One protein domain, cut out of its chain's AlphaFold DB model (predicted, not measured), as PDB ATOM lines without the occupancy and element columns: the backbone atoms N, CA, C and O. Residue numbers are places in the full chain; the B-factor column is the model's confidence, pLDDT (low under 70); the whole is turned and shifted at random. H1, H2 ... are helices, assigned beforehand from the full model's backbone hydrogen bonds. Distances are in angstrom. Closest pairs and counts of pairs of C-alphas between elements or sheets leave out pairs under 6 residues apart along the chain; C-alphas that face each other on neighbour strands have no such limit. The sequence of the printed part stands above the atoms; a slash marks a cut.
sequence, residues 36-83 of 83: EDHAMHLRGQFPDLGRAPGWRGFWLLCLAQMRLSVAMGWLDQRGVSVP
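Overview. This is residues 36 to 83 of the 83 residues of an uncharacterized protein of Anaerolineae bacterium (UniProt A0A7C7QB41). Four short helices follow one another round a small ring: H1 and H3 run roughly the same way, the very short H2 turns the corner between them, and H4 stands crosswise to both, leading from the end of H3 back to H1. Residues 78 to 83 form a tail that folds back past the end of H4. The printed part has 48 residues with four named helices, H1 H2 H3 H4 in chain order, and no named strand; the class is all helix. It is compact and rounded, with a radius of gyration of the C-alphas of 9.8 A and spans of 25 by 19 by 16 A.

Arrangement. Start at H1, residues 36 to 45; it and H2, residues 47 to 51, only just touch, only at the corner, with 3 pairs of C-alphas within 8 A, the closest Arg 43 and Gly 50 at 5.3 A. H2 touches H3, residues 54 to 65, through residues 58 to 62 of H3 alone; the closest C-alphas, Leu 49 and Phe 58, are 6.0 A apart. H4, residues 68 to 77, touches H1 about perpendicular at 87 degrees, closest at the C-alphas of His 38 and Leu 75, 7.0 A. H2 and H4 are apart. Every O i to N i+4 pair is within hydrogen-bond range in H3 and H4, against 5 of 6 in H1 and 0 of 1 in H2, where 2 of 2 O i to N i+3 pairs are.

Along the chain. Find C-alpha 36 at (-42.977, 41.807, 26.248); H1 runs 14.5 A from there. H2 spans 7.6 A and H3 16.8 A. H4 spans 14.3 A, to C-alpha 77 at (-26.809, 46.363, 29.474).

Size, cuts and confidence. The C-alphas farthest apart, Arg 51 and Pro 83, are 26.5 A apart. The printed part has no cut, and its three links are tight. Look for pLDDT under 70 at residues 77 to 83.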
ATOM      1  N   GLU A  36     -42.325  40.719  25.519       77.19
ATOM      2  CA  GLU A  36     -42.977  41.807  26.248       77.19
ATOM      3  C   GLU A  36     -41.997  42.567  27.146       77.19
ATOM      4  O   GLU A  36     -41.963  43.800  27.100       77.19
ATOM      5  N   ASP A  37     -41.119  41.846  27.848       78.12
ATOM      6  CA  ASP A  37     -40.076  42.436  28.692       78.12
ATOM      7  C   ASP A  37     -39.061  43.214  27.844       78.12
ATOM      8  O   ASP A  37     -38.740  44.377  28.116       78.12
ATOM      9  N   HIS A  38     -38.616  42.615  26.738       75.31
ATOM     10  CA  HIS A  38     -37.668  43.236  25.813       75.31
ATOM     11  C   HIS A  38     -38.252  44.504  25.169       75.31
ATOM     12  O   HIS A  38     -37.589  45.544  25.094       75.31
ATOM     13  N   ALA A  39     -39.506  44.436  24.725       77.00
ATOM     14  CA  ALA A  39     -40.223  45.538  24.107       77.00
ATOM     15  C   ALA A  39     -40.468  46.667  25.104       77.00
ATOM     16  O   ALA A  39     -40.341  47.828  24.730       77.00
ATOM     17  N   MET A  40     -40.777  46.361  26.366       77.69
ATOM     18  CA  MET A  40     -40.940  47.376  27.405       77.69
ATOM     19  C   MET A  40     -39.645  48.173  27.608       77.69
ATOM     20  O   MET A  40     -39.666  49.407  27.575       77.69
ATOM     21  N   HIS A  41     -38.504  47.491  27.734       76.00
ATOM     22  CA  HIS A  41     -37.209  48.150  27.909       76.00
ATOM     23  C   HIS A  41     -36.796  48.988  26.697       76.00
ATOM     24  O   HIS A  41     -36.321  50.115  26.850       76.00
ATOM     25  N   LEU A  42     -36.999  48.461  25.492       74.81
ATOM     26  CA  LEU A  42     -36.631  49.147  24.259       74.81
ATOM     27  C   LEU A  42     -37.580  50.305  23.924       74.81
ATOM     28  O   LEU A  42     -37.100  51.342  23.482       74.81
ATOM     29  N   ARG A  43     -38.889  50.200  24.194       78.12
ATOM     30  CA  ARG A  43     -39.840  51.323  24.044       78.12
ATOM     31  C   ARG A  43     -39.515  52.483  24.978       78.12
ATOM     32  O   ARG A  43     -39.706  53.634  24.600       78.12
ATOM     33  N   GLY A  44     -38.996  52.189  26.172       75.44
ATOM     34  CA  GLY A  44     -38.546  53.211  27.115       75.44
ATOM     35  C   GLY A  44     -37.324  54.005  26.636       75.44
ATOM     36  O   GLY A  44     -37.125  55.126  27.091       75.44
ATOM     37  N   GLN A  45     -36.513  53.449  25.728       74.56
ATOM     38  CA  GLN A  45     -35.338  54.133  25.164       74.56
ATOM     39  C   GLN A  45     -35.571  54.669  23.750       74.56
ATOM     40  O   GLN A  45     -35.004  55.691  23.376       74.56
ATOM     41  N   PHE A  46     -36.422  53.998  22.981       75.88
ATOM     42  CA  PHE A  46     -36.744  54.328  21.602       75.88
ATOM     43  C   PHE A  46     -38.264  54.473  21.476       75.88
ATOM     44  O   PHE A  46     -38.959  53.495  21.172       75.88
ATOM     45  N   PRO A  47     -38.804  55.681  21.710       76.56
ATOM     46  CA  PRO A  47     -40.246  55.918  21.668       76.56
ATOM     47  C   PRO A  47     -40.860  55.585  20.297       76.56
ATOM     48  O   PRO A  47     -42.007  55.143  20.231       76.56
ATOM     49  N   ASP A  48     -40.082  55.680  19.212       76.19
ATOM     50  CA  ASP A  48     -40.505  55.298  17.858       76.19
ATOM     51  C   ASP A  48     -40.852  53.807  17.726       76.19
ATOM     52  O   ASP A  48     -41.728  53.433  16.942       76.19
ATOM     53  N   LEU A  49     -40.241  52.942  18.544       74.25
ATOM     54  CA  LEU A  49     -40.578  51.516  18.591       74.25
ATOM     55  C   LEU A  49     -41.926  51.253  19.282       74.25
ATOM     56  O   LEU A  49     -42.522  50.190  19.101       74.25
ATOM     57  N   GLY A  50     -42.446  52.219  20.045       71.31
ATOM     58  CA  GLY A  50     -43.774  52.157  20.662       71.31
ATOM     59  C   GLY A  50     -44.916  52.181  19.646       71.31
ATOM     60  O   GLY A  50     -45.992  51.662  19.929       71.31
ATOM     61  N   ARG A  51     -44.676  52.718  18.444       75.81
ATOM     62  CA  ARG A  51     -45.657  52.766  17.346       75.81
ATOM     63  C   ARG A  51     -45.736  51.484  16.523       75.81
ATOM     64  O   ARG A  51     -46.638  51.347  15.700       75.81
ATOM     65  N   ALA A  52     -44.796  50.567  16.713       78.69
ATOM     66  CA  ALA A  52     -44.708  49.361  15.915       78.69
ATOM     67  C   ALA A  52     -45.770  48.323  16.336       78.69
ATOM     68  O   ALA A  52     -45.815  47.945  17.512       78.69
ATOM     69  N   PRO A  53     -46.601  47.812  15.406       75.56
ATOM     70  CA  PRO A  53     -47.580  46.786  15.733       75.56
ATOM     71  C   PRO A  53     -46.915  45.409  15.873       75.56
ATOM     72  O   PRO A  53     -46.341  44.869  14.923       75.56
ATOM     73  N   GLY A  54     -47.044  44.830  17.069       77.31
ATOM     74  CA  GLY A  54     -46.640  43.459  17.380       77.31
ATOM     75  C   GLY A  54     -45.136  43.182  17.275       77.31
ATOM     76  O   GLY A  54     -44.327  44.045  16.943       77.31
ATOM     77  N   TRP A  55     -44.774  41.929  17.542       79.31
ATOM     78  CA  TRP A  55     -43.405  41.405  17.503       79.31
ATOM     79  C   TRP A  55     -42.649  41.748  16.212       79.31
ATOM     80  O   TRP A  55     -41.579  42.356  16.216       79.31
ATOM     81  N   ARG A  56     -43.226  41.357  15.073       80.12
ATOM     82  CA  ARG A  56     -42.538  41.418  13.782       80.12
ATOM     83  C   ARG A  56     -42.368  42.856  13.299       80.12
ATOM     84  O   ARG A  56     -41.308  43.198  12.784       80.12
ATOM     85  N   GLY A  57     -43.388  43.695  13.497       81.06
ATOM     86  CA  GLY A  57     -43.326  45.121  13.179       81.06
ATOM     87  C   GLY A  57     -42.314  45.850  14.058       81.06
ATOM     88  O   GLY A  57     -41.531  46.648  13.550       81.06
ATOM     89  N   PHE A  58     -42.276  45.515  15.350       83.56
ATOM     90  CA  PHE A  58     -41.315  46.062  16.305       83.56
ATOM     91  C   PHE A  58     -39.871  45.818  15.873       83.56
ATOM     92  O   PHE A  58     -39.086  46.760  15.775       83.56
ATOM     93  N   TRP A  59     -39.530  44.576  15.537       81.00
ATOM     94  CA  TRP A  59     -38.166  44.253  15.139       81.00
ATOM     95  C   TRP A  59     -37.805  44.720  13.739       81.00
ATOM     96  O   TRP A  59     -36.652  45.067  13.517       81.00
ATOM     97  N   LEU A  60     -38.758  44.810  12.810       82.81
ATOM     98  CA  LEU A  60     -38.512  45.463  11.523       82.81
ATOM     99  C   LEU A  60     -38.161  46.945  11.709       82.81
ATOM    100  O   LEU A  60     -37.186  47.409  11.128       82.81
ATOM    101  N   LEU A  61     -38.902  47.668  12.556       83.56
ATOM    102  CA  LEU A  61     -38.613  49.068  12.886       83.56
ATOM    103  C   LEU A  61     -37.301  49.229  13.660       83.56
ATOM    104  O   LEU A  61     -36.555  50.167  13.395       83.56
ATOM    105  N   CYS A  62     -36.996  48.307  14.573       81.88
ATOM    106  CA  CYS A  62     -35.729  48.288  15.299       81.88
ATOM    107  C   CYS A  62     -34.549  48.047  14.351       81.88
ATOM    108  O   CYS A  62     -33.593  48.815  14.363       81.88
ATOM    109  N   LEU A  63     -34.648  47.050  13.467       79.50
ATOM    110  CA  LEU A  63     -33.598  46.709  12.504       79.50
ATOM    111  C   LEU A  63     -33.442  47.729  11.373       79.50
ATOM    112  O   LEU A  63     -32.367  47.823  10.784       79.50
ATOM    113  N   ALA A  64     -34.488  48.502  11.081       83.00
ATOM    114  CA  ALA A  64     -34.402  49.646  10.182       83.00
ATOM    115  C   ALA A  64     -33.618  50.819  10.800       83.00
ATOM    116  O   ALA A  64     -33.042  51.614  10.062       83.00
ATOM    117  N   GLN A  65     -33.589  50.928  12.133       80.06
ATOM    118  CA  GLN A  65     -32.916  52.014  12.855       80.06
ATOM    119  C   GLN A  65     -31.517  51.631  13.354       80.06
ATOM    120  O   GLN A  65     -30.627  52.478  13.399       80.06
ATOM    121  N   MET A  66     -31.296  50.371  13.736       79.62
ATOM    122  CA  MET A  66     -30.015  49.893  14.257       79.62
ATOM    123  C   MET A  66     -29.754  48.429  13.902       79.62
ATOM    124  O   MET A  66     -30.666  47.639  13.684       79.62
ATOM    125  N   ARG A  67     -28.482  48.023  13.896       77.94
ATOM    126  CA  ARG A  67     -28.115  46.609  13.715       77.94
ATOM    127  C   ARG A  67     -28.636  45.777  14.892       77.94
ATOM    128  O   ARG A  67     -28.606  46.235  16.033       77.94
ATOM    129  N   LEU A  68     -29.010  44.520  14.627       75.06
ATOM    130  CA  LEU A  68     -29.452  43.573  15.664       75.06
ATOM    131  C   LEU A  68     -28.458  43.498  16.829       75.06
ATOM    132  O   LEU A  68     -28.863  43.496  17.980       75.06
ATOM    133  N   SER A  69     -27.156  43.498  16.537       70.50
ATOM    134  CA  SER A  69     -26.100  43.455  17.551       70.50
ATOM    135  C   SER A  69     -26.109  44.654  18.505       70.50
ATOM    136  O   SER A  69     -25.814  44.497  19.685       70.50
ATOM    137  N   VAL A  70     -26.491  45.840  18.024       73.94
ATOM    138  CA  VAL A  70     -26.622  47.043  18.858       73.94
ATOM    139  C   VAL A  70     -27.859  46.936  19.744       73.94
ATOM    140  O   VAL A  70     -27.768  47.191  20.942       73.94
ATOM    141  N   ALA A  71     -28.994  46.489  19.194       77.56
ATOM    142  CA  ALA A  71     -30.208  46.243  19.975       77.56
ATOM    143  C   ALA A  71     -29.970  45.201  21.083       77.56
ATOM    144  O   ALA A  71     -30.371  45.394  22.228       77.56
ATOM    145  N   MET A  72     -29.238  44.137  20.758       76.44
ATOM    146  CA  MET A  72     -28.798  43.118  21.707       76.44
ATOM    147  C   MET A  72     -27.863  43.693  22.781       76.44
ATOM    148  O   MET A  72     -28.068  43.437  23.961       76.44
ATOM    149  N   GLY A  73     -26.905  44.550  22.419       73.50
ATOM    150  CA  GLY A  73     -26.051  45.233  23.398       73.50
ATOM    151  C   GLY A  73     -26.817  46.166  24.348       73.50
ATOM    152  O   GLY A  73     -26.390  46.369  25.484       73.50
ATOM    153  N   TRP A  74     -27.949  46.730  23.918       76.12
ATOM    154  CA  TRP A  74     -28.835  47.509  24.792       76.12
ATOM    155  C   TRP A  74     -29.613  46.640  25.779       76.12
ATOM    156  O   TRP A  74     -29.806  47.048  26.924       76.12
ATOM    157  N   LEU A  75     -30.053  45.460  25.344       74.19
ATOM    158  CA  LEU A  75     -30.751  44.487  26.186       74.19
ATOM    159  C   LEU A  75     -29.808  43.885  27.239       74.19
ATOM    160  O   LEU A  75     -30.151  43.863  28.420       74.19
ATOM    161  N   ASP A  76     -28.591  43.519  26.835       74.19
ATOM    162  CA  ASP A  76     -27.539  43.004  27.720       74.19
ATOM    163  C   ASP A  76     -27.185  44.008  28.834       74.19
ATOM    164  O   ASP A  76     -27.173  43.673  30.018       74.19
ATOM    165  N   GLN A  77     -27.046  45.294  28.492       68.12
ATOM    166  CA  GLN A  77     -26.809  46.363  29.474       68.12
ATOM    167  C   GLN A  77     -27.943  46.552  30.493       68.12
ATOM    168  O   GLN A  77     -27.716  47.118  31.563       68.12
ATOM    169  N   ARG A  78     -29.164  46.111  30.178       68.00
ATOM    170  CA  ARG A  78     -30.321  46.169  31.083       68.00
ATOM    171  C   ARG A  78     -30.449  44.915  31.954       68.00
ATOM    172  O   ARG A  78     -31.395  44.825  32.728       68.00
ATOM    173  N   GLY A  79     -29.498  43.984  31.859       63.06
ATOM    174  CA  GLY A  79     -29.514  42.716  32.588       63.06
ATOM    175  C   GLY A  79     -30.459  41.681  31.981       63.06
ATOM    176  O   GLY A  79     -30.716  40.649  32.599       63.06
ATOM    177  N   VAL A  80     -30.974  41.943  30.777       64.56
ATOM    178  CA  VAL A  80     -31.735  40.949  30.028       64.56
ATOM    179  C   VAL A  80     -30.732  39.951  29.467       64.56
ATOM    180  O   VAL A  80     -29.767  40.344  28.817       64.56
ATOM    181  N   SER A  81     -30.929  38.662  29.753       58.38
ATOM    182  CA  SER A  81     -30.023  37.610  29.286       58.38
ATOM    183  C   SER A  81     -30.103  37.472  27.773       58.38
ATOM    184  O   SER A  81     -30.924  36.727  27.235       58.38
ATOM    185  N   VAL A  82     -29.206  38.174  27.092       54.38
ATOM    186  CA  VAL A  82     -28.989  38.018  25.665       54.38
ATOM    187  C   VAL A  82     -28.082  36.796  25.444       54.38
ATOM    188  O   VAL A  82     -27.011  36.723  26.041       54.38
ATOM    189  N   PRO A  83     -28.522  35.789  24.669       54.62
ATOM    190  CA  PRO A  83     -27.769  34.553  24.452       54.62
ATOM    191  C   PRO A  83     -26.550  34.686  23.537       54.62
ATOM    192  O   PRO A  83     -26.505  35.608  22.697       54.62
TER     193      PRO A  83